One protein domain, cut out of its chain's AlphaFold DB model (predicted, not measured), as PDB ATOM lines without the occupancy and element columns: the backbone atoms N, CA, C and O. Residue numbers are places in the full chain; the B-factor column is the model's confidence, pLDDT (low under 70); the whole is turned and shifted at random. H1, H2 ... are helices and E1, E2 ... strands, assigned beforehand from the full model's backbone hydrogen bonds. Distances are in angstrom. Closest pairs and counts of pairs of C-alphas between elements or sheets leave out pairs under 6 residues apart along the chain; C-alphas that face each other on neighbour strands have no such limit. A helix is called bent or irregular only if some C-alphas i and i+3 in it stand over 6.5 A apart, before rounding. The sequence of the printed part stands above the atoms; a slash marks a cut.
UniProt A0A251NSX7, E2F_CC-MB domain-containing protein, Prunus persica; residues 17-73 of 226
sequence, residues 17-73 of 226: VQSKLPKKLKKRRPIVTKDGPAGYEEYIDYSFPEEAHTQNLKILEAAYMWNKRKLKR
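What this domain is: This is residues 17 to 73 of the 226 residues of the protein "E2F_CC-MB domain-containing protein" of Prunus persica (UniProt A0A251NSX7). A long two-stranded hairpin, E1 and E2, and a single helix, H3, form the two arms of a flat, open horseshoe, with the short helix H2 at the turn between them and nothing filling the space between the arms. The small helix H1 sits at the H2 end of the hairpin, and residues 52 to 73, which hold H3, stick out free. The printed part has 57 residues, with three named helices and two named strands in the order H1, E1, E2, H2, H3; the sheet, E1 - E2, is antiparallel and the class is mixed, helices and strands. It is extended, with a radius of gyration of the C-alphas of 17.8 A and spans of 45 by 39 by 6 A.

Where its parts are: E1, residues 23 to 33, is 30.7 A long and starts with C-alpha 23 at (-25.126, 2.926, 31.850). E2, residues 36 to 47, is 29.5 A long and bends by 66 degrees at residue 39. H1 is residues 17 to 20 and H2 residues 49 to 53. H2 is neither bent nor irregular, but only just: C-alphas 50 and 53 are 6.0 A apart. H3, residues 57 to 71, is 21.5 A long and ends with C-alpha 71 at (-38.778, 25.456, 5.566).

How they stand to each other: E1 and E2 form a hairpin, antiparallel at 160 degrees, with N 27 and O 43 at 2.9 A and N 31 and O 39 at 2.8 A, both within hydrogen-bond range. The closest C-alphas of E1 and H2 are those of Lys 23 and Pro 49, 7.2 A apart. H1 and H2 only just touch, with 3 pairs of C-alphas within 8 A, the closest being those of Lys 20 and Glu 50 at 6.3 A. H3 is apart from H1, H2, E1 and E2. Every O i to N i+4 pair is within hydrogen-bond range in H3; H2 has 0 of 1, with 1 of 2 O i to N i+3 pairs within range, and H1 is too short for an O i to N i+4 pair.

The domain as a whole: The C-alphas farthest apart, those of Val 17 and Arg 73, are 48.5 A apart. The printed part has no cut, and its four links are tight. Mean pLDDT of the printed part is 70.8; 25 residues are under 70, among them residues 17 to 20, 49 to 57 and 70 to 73.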
ATOM      1  N   VAL A  17     -15.046  -4.970  28.334       61.84
ATOM      2  CA  VAL A  17     -16.425  -5.428  28.557       61.84
ATOM      3  C   VAL A  17     -17.162  -4.465  29.484       61.84
ATOM      4  O   VAL A  17     -18.273  -4.042  29.169       61.84
ATOM      5  N   GLN A  18     -16.533  -4.029  30.580       63.59
ATOM      6  CA  GLN A  18     -17.129  -3.060  31.505       63.59
ATOM      7  C   GLN A  18     -17.433  -1.711  30.840       63.59
ATOM      8  O   GLN A  18     -18.464  -1.103  31.128       63.59
ATOM      9  N   SER A  19     -16.574  -1.255  29.925       65.19
ATOM     10  CA  SER A  19     -16.780  -0.012  29.178       65.19
ATOM     11  C   SER A  19     -17.953  -0.084  28.195       65.19
ATOM     12  O   SER A  19     -18.529   0.955  27.879       65.19
ATOM     13  N   LYS A  20     -18.337  -1.293  27.762       66.81
ATOM     14  CA  LYS A  20     -19.425  -1.565  26.808       66.81
ATOM     15  C   LYS A  20     -20.784  -1.803  27.476       66.81
ATOM     16  O   LYS A  20     -21.808  -1.810  26.794       66.81
ATOM     17  N   LEU A  21     -20.830  -1.971  28.802       71.69
ATOM     18  CA  LEU A  21     -22.081  -2.204  29.528       71.69
ATOM     19  C   LEU A  21     -22.992  -0.954  29.543       71.69
ATOM     20  O   LEU A  21     -22.505   0.174  29.690       71.69
ATOM     21  N   PRO A  22     -24.327  -1.129  29.434       65.88
ATOM     22  CA  PRO A  22     -25.281  -0.027  29.463       65.88
ATOM     23  C   PRO A  22     -25.222   0.729  30.783       65.88
ATOM     24  O   PRO A  22     -25.376   0.165  31.870       65.88
ATOM     25  N   LYS A  23     -25.075   2.048  30.686       74.75
ATOM     26  CA  LYS A  23     -25.126   2.926  31.850       74.75
ATOM     27  C   LYS A  23     -26.585   3.223  32.171       74.75
ATOM     28  O   LYS A  23     -27.330   3.743  31.341       74.75
ATOM     29  N   LYS A  24     -26.985   2.893  33.397       71.06
ATOM     30  CA  LYS A  24     -28.323   3.161  33.926       71.06
ATOM     31  C   LYS A  24     -28.414   4.625  34.355       71.06
ATOM     32  O   LYS A  24     -27.822   5.008  35.362       71.06
ATOM     33  N   LEU A  25     -29.158   5.439  33.612       69.38
ATOM     34  CA  LEU A  25     -29.386   6.849  33.924       69.38
ATOM     35  C   LEU A  25     -30.811   7.040  34.444       69.38
ATOM     36  O   LEU A  25     -31.780   6.624  33.817       69.38
ATOM     37  N   LYS A  26     -30.962   7.700  35.594       77.94
ATOM     38  CA  LYS A  26     -32.280   8.110  36.095       77.94
ATOM     39  C   LYS A  26     -32.610   9.491  35.539       77.94
ATOM     40  O   LYS A  26     -31.871  10.441  35.792       77.94
ATOM     41  N   LYS A  27     -33.702   9.612  34.783       81.31
ATOM     42  CA  LYS A  27     -34.179  10.881  34.213       81.31
ATOM     43  C   LYS A  27     -35.559  11.224  34.773       81.31
ATOM     44  O   LYS A  27     -36.360  10.336  35.043       81.31
ATOM     45  N   ARG A  28     -35.839  12.522  34.932       80.19
ATOM     46  CA  ARG A  28     -37.135  13.052  35.391       80.19
ATOM     47  C   ARG A  28     -37.808  13.814  34.256       80.19
ATOM     48  O   ARG A  28     -37.210  14.752  33.733       80.19
ATOM     49  N   ARG A  29     -39.040  13.442  33.894       78.38
ATOM     50  CA  ARG A  29     -39.862  14.180  32.916       78.38
ATOM     51  C   ARG A  29     -41.082  14.812  33.598       78.38
ATOM     52  O   ARG A  29     -41.650  14.177  34.486       78.38
ATOM     53  N   PRO A  30     -41.480  16.043  33.234       78.00
ATOM     54  CA  PRO A  30     -42.669  16.668  33.800       78.00
ATOM     55  C   PRO A  30     -43.937  15.960  33.306       78.00
ATOM     56  O   PRO A  30     -44.065  15.643  32.124       78.00
ATOM     57  N   ILE A  31     -44.881  15.731  34.214       72.19
ATOM     58  CA  ILE A  31     -46.201  15.174  33.924       72.19
ATOM     59  C   ILE A  31     -47.116  16.346  33.574       72.19
ATOM     60  O   ILE A  31     -47.421  17.179  34.431       72.19
ATOM     61  N   VAL A  32     -47.542  16.436  32.314       67.75
ATOM     62  CA  VAL A  32     -48.448  17.499  31.858       67.75
ATOM     63  C   VAL A  32     -49.889  17.042  32.057       67.75
ATOM     64  O   VAL A  32     -50.332  16.081  31.433       67.75
ATOM     65  N   THR A  33     -50.614  17.730  32.938       72.38
ATOM     66  CA  THR A  33     -52.066  17.576  33.133       72.38
ATOM     67  C   THR A  33     -52.767  18.842  32.621       72.38
ATOM     68  O   THR A  33     -52.098  19.837  32.338       72.38
ATOM     69  N   LYS A  34     -54.098  18.824  32.447       70.19
ATOM     70  CA  LYS A  34     -54.872  19.910  31.805       70.19
ATOM     71  C   LYS A  34     -54.679  21.311  32.419       70.19
ATOM     72  O   LYS A  34     -54.878  22.282  31.702       70.19
ATOM     73  N   ASP A  35     -54.227  21.402  33.671       68.50
ATOM     74  CA  ASP A  35     -54.007  22.663  34.397       68.50
ATOM     75  C   ASP A  35     -52.519  23.055  34.556       68.50
ATOM     76  O   ASP A  35     -52.194  23.996  35.276       68.50
ATOM     77  N   GLY A  36     -51.595  22.354  33.886       69.25
ATOM     78  CA  GLY A  36     -50.149  22.618  33.952       69.25
ATOM     79  C   GLY A  36     -49.324  21.420  34.447       69.25
ATOM     80  O   GLY A  36     -49.844  20.304  34.554       69.25
ATOM     81  N   PRO A  37     -48.011  21.597  34.705       68.94
ATOM     82  CA  PRO A  37     -47.148  20.510  35.163       68.94
ATOM     83  C   PRO A  37     -47.567  20.061  36.570       68.94
ATOM     84  O   PRO A  37     -47.342  20.772  37.547       68.94
ATOM     85  N   ALA A  38     -48.173  18.878  36.674       74.62
ATOM     86  CA  ALA A  38     -48.736  18.342  37.918       74.62
ATOM     87  C   ALA A  38     -47.725  17.523  38.745       74.62
ATOM     88  O   ALA A  38     -48.017  17.118  39.867       74.62
ATOM     89  N   GLY A  39     -46.529  17.264  38.207       78.44
ATOM     90  CA  GLY A  39     -45.476  16.520  38.897       78.44
ATOM     91  C   GLY A  39     -44.322  16.125  37.979       78.44
ATOM     92  O   GLY A  39     -44.273  16.534  36.820       78.44
ATOM     93  N   TYR A  40     -43.396  15.312  38.491       81.38
ATOM     94  CA  TYR A  40     -42.303  14.711  37.719       81.38
ATOM     95  C   TYR A  40     -42.355  13.188  37.845       81.38
ATOM     96  O   TYR A  40     -42.443  12.677  38.957       81.38
ATOM     97  N   GLU A  41     -42.237  12.478  36.726       82.00
ATOM     98  CA  GLU A  41     -42.088  11.020  36.685       82.00
ATOM     99  C   GLU A  41     -40.606  10.660  36.497       82.00
ATOM    100  O   GLU A  41     -39.945  11.193  35.598       82.00
ATOM    101  N   GLU A  42     -40.076   9.774  37.348       84.50
ATOM    102  CA  GLU A  42     -38.750   9.176  37.161       84.50
ATOM    103  C   GLU A  42     -38.841   7.980  36.208       84.50
ATOM    104  O   GLU A  42     -39.525   7.000  36.492       84.50
ATOM    105  N   TYR A  43     -38.110   8.043  35.096       78.25
ATOM    106  CA  TYR A  43     -37.912   6.922  34.180       78.25
ATOM    107  C   TYR A  43     -36.423   6.573  34.100       78.25
ATOM    108  O   TYR A  43     -35.551   7.450  34.106       78.25
ATOM    109  N   ILE A  44     -36.129   5.273  34.046       81.50
ATOM    110  CA  ILE A  44     -34.770   4.759  33.888       81.50
ATOM    111  C   ILE A  44     -34.480   4.634  32.396       81.50
ATOM    112  O   ILE A  44     -35.061   3.792  31.720       81.50
ATOM    113  N   ASP A  45     -33.541   5.438  31.917       78.75
ATOM    114  CA  ASP A  45     -33.035   5.389  30.553       78.75
ATOM    115  C   ASP A  45     -31.712   4.610  30.529       78.75
ATOM    116  O   ASP A  45     -30.822   4.848  31.353       78.75
ATOM    117  N   TYR A  46     -31.589   3.655  29.614       69.75
ATOM    118  CA  TYR A  46     -30.372   2.865  29.447       69.75
ATOM    119  C   TYR A  46     -29.591   3.438  28.268       69.75
ATOM    120  O   TYR A  46     -30.000   3.290  27.122       69.75
ATOM    121  N   SER A  47     -28.475   4.114  28.552       69.06
ATOM    122  CA  SER A  47     -27.610   4.695  27.521       69.06
ATOM    123  C   SER A  47     -26.359   3.842  27.330       69.06
ATOM    124  O   SER A  47     -25.626   3.606  28.298       69.06
ATOM    125  N   PHE A  48     -26.077   3.437  26.094       70.25
ATOM    126  CA  PHE A  48     -24.874   2.685  25.759       70.25
ATOM    127  C   PHE A  48     -23.734   3.646  25.375       70.25
ATOM    128  O   PHE A  48     -23.891   4.475  24.479       70.25
ATOM    129  N   PRO A  49     -22.579   3.588  26.054       63.66
ATOM    130  CA  PRO A  49     -21.465   4.504  25.799       63.66
ATOM    131  C   PRO A  49     -20.777   4.320  24.428       63.66
ATOM    132  O   PRO A  49     -20.192   5.281  23.935       63.66
ATOM    133  N   GLU A  50     -20.873   3.153  23.778       52.44
ATOM    134  CA  GLU A  50     -20.261   2.904  22.455       52.44
ATOM    135  C   GLU A  50     -21.024   3.580  21.292       52.44
ATOM    136  O   GLU A  50     -20.440   3.895  20.256       52.44
ATOM    137  N   GLU A  51     -22.298   3.940  21.489       54.50
ATOM    138  CA  GLU A  51     -23.094   4.695  20.507       54.50
ATOM    139  C   GLU A  51     -22.684   6.169  20.389       54.50
ATOM    140  O   GLU A  51     -22.931   6.802  19.359       54.50
ATOM    141  N   ALA A  52     -21.999   6.717  21.399       56.88
ATOM    142  CA  ALA A  52     -21.591   8.121  21.428       56.88
ATOM    143  C   ALA A  52     -20.416   8.445  20.483       56.88
ATOM    144  O   ALA A  52     -20.208   9.612  20.158       56.88
ATOM    145  N   HIS A  53     -19.653   7.441  20.032       55.62
ATOM    146  CA  HIS A  53     -18.447   7.645  19.212       55.62
ATOM    147  C   HIS A  53     -18.676   7.517  17.705       55.62
ATOM    148  O   HIS A  53     -17.742   7.448  16.903       55.62
ATOM    149  N   THR A  54     -19.934   7.476  17.296       52.44
ATOM    150  CA  THR A  54     -20.286   7.153  15.930       52.44
ATOM    151  C   THR A  54     -20.370   8.420  15.074       52.44
ATOM    152  O   THR A  54     -21.056   9.397  15.369       52.44
ATOM    153  N   GLN A  55     -19.692   8.357  13.932       55.97
ATOM    154  CA  GLN A  55     -19.908   9.050  12.652       55.97
ATOM    155  C   GLN A  55     -21.372   9.420  12.266       55.97
ATOM    156  O   GLN A  55     -21.593  10.167  11.312       55.97
ATOM    157  N   ASN A  56     -22.356   8.984  13.051       55.97
ATOM    158  CA  ASN A  56     -23.792   9.229  12.986       55.97
ATOM    159  C   ASN A  56     -24.182  10.698  13.241       55.97
ATOM    160  O   ASN A  56     -25.237  11.140  12.787       55.97
ATOM    161  N   LEU A  57     -23.324  11.489  13.901       66.56
ATOM    162  CA  LEU A  57     -23.564  12.927  14.107       66.56
ATOM    163  C   LEU A  57     -23.651  13.703  12.782       66.56
ATOM    164  O   LEU A  57     -24.474  14.607  12.648       66.56
ATOM    165  N   LYS A  58     -22.874  13.298  11.768       71.19
ATOM    166  CA  LYS A  58     -22.888  13.933  10.439       71.19
ATOM    167  C   LYS A  58     -24.205  13.694   9.699       71.19
ATOM    168  O   LYS A  58     -24.662  14.564   8.962       71.19
ATOM    169  N   ILE A  59     -24.830  12.532   9.908       77.00
ATOM    170  CA  ILE A  59     -26.130  12.186   9.313       77.00
ATOM    171  C   ILE A  59     -27.230  13.046   9.943       77.00
ATOM    172  O   ILE A  59     -28.057  13.612   9.229       77.00
ATOM    173  N   LEU A  60     -27.204  13.201  11.270       73.25
ATOM    174  CA  LEU A  60     -28.134  14.053  12.017       73.25
ATOM    175  C   LEU A  60     -27.993  15.533  11.632       73.25
ATOM    176  O   LEU A  60     -28.994  16.207  11.388       73.25
ATOM    177  N   GLU A  61     -26.763  16.030  11.513       76.62
ATOM    178  CA  GLU A  61     -26.483  17.394  11.059       76.62
ATOM    179  C   GLU A  61     -26.974  17.623   9.619       76.62
ATOM    180  O   GLU A  61     -27.650  18.616   9.335       76.62
ATOM    181  N   ALA A  62     -26.725  16.672   8.715       83.12
ATOM    182  CA  ALA A  62     -27.221  16.725   7.342       83.12
ATOM    183  C   ALA A  62     -28.761  16.702   7.275       83.12
ATOM    184  O   ALA A  62     -29.352  17.465   6.503       83.12
ATOM    185  N   ALA A  63     -29.419  15.890   8.106       79.19
ATOM    186  CA  ALA A  63     -30.877  15.835   8.205       79.19
ATOM    187  C   ALA A  63     -31.468  17.152   8.739       79.19
ATOM    188  O   ALA A  63     -32.433  17.676   8.176       79.19
ATOM    189  N   TYR A  64     -30.851  17.744   9.767       80.62
ATOM    190  CA  TYR A  64     -31.230  19.062  10.283       80.62
ATOM    191  C   TYR A  64     -31.104  20.149   9.203       80.62
ATOM    192  O   TYR A  64     -32.029  20.936   8.981       80.62
ATOM    193  N   MET A  65     -29.995  20.154   8.458       86.88
ATOM    194  CA  MET A  65     -29.771  21.080   7.344       86.88
ATOM    195  C   MET A  65     -30.772  20.883   6.193       86.88
ATOM    196  O   MET A  65     -31.217  21.862   5.584       86.88
ATOM    197  N   TRP A  66     -31.164  19.641   5.895       77.31
ATOM    198  CA  TRP A  66     -32.200  19.330   4.908       77.31
ATOM    199  C   TRP A  66     -33.566  19.885   5.326       77.31
ATOM    200  O   TRP A  66     -34.226  20.554   4.525       77.31
ATOM    201  N   ASN A  67     -33.943  19.713   6.595       77.75
ATOM    202  CA  ASN A  67     -35.192  20.245   7.137       77.75
ATOM    203  C   ASN A  67     -35.212  21.790   7.111       77.75
ATOM    204  O   ASN A  67     -36.157  22.413   6.619       77.75
ATOM    205  N   LYS A  68     -34.096  22.434   7.486       77.19
ATOM    206  CA  LYS A  68     -33.924  23.896   7.393       77.19
ATOM    207  C   LYS A  68     -34.060  24.423   5.955       77.19
ATOM    208  O   LYS A  68     -34.622  25.495   5.734       77.19
ATOM    209  N   ARG A  69     -33.593  23.664   4.954       73.00
ATOM    210  CA  ARG A  69     -33.743  23.999   3.522       73.00
ATOM    211  C   ARG A  69     -35.176  23.851   3.000       73.00
ATOM    212  O   ARG A  69     -35.521  24.545   2.043       73.00
ATOM    213  N   LYS A  70     -35.989  22.963   3.580       66.12
ATOM    214  CA  LYS A  70     -37.400  22.756   3.203       66.12
ATOM    215  C   LYS A  70     -38.300  23.869   3.738       66.12
ATOM    216  O   LYS A  70     -39.147  24.357   2.998       66.12
ATOM    217  N   LEU A  71     -38.047  24.337   4.960       59.94
ATOM    218  CA  LEU A  71     -38.778  25.456   5.566       59.94
ATOM    219  C   LEU A  71     -38.560  26.771   4.805       59.94
ATOM    220  O   LEU A  71     -39.521  27.482   4.530       59.94
ATOM    221  N   LYS A  72     -37.328  27.034   4.347       59.47
ATOM    222  CA  LYS A  72     -37.012  28.224   3.537       59.47
ATOM    223  C   LYS A  72     -37.666  28.227   2.143       59.47
ATOM    224  O   LYS A  72     -37.744  29.271   1.525       59.47
ATOM    225  N   ARG A  73     -38.133  27.079   1.636       57.59
ATOM    226  CA  ARG A  73     -38.845  26.977   0.343       57.59
ATOM    227  C   ARG A  73     -40.370  27.046   0.467       57.59
ATOM    228  O   ARG A  73     -41.049  27.097  -0.549       57.59
TER     229      ARG A  73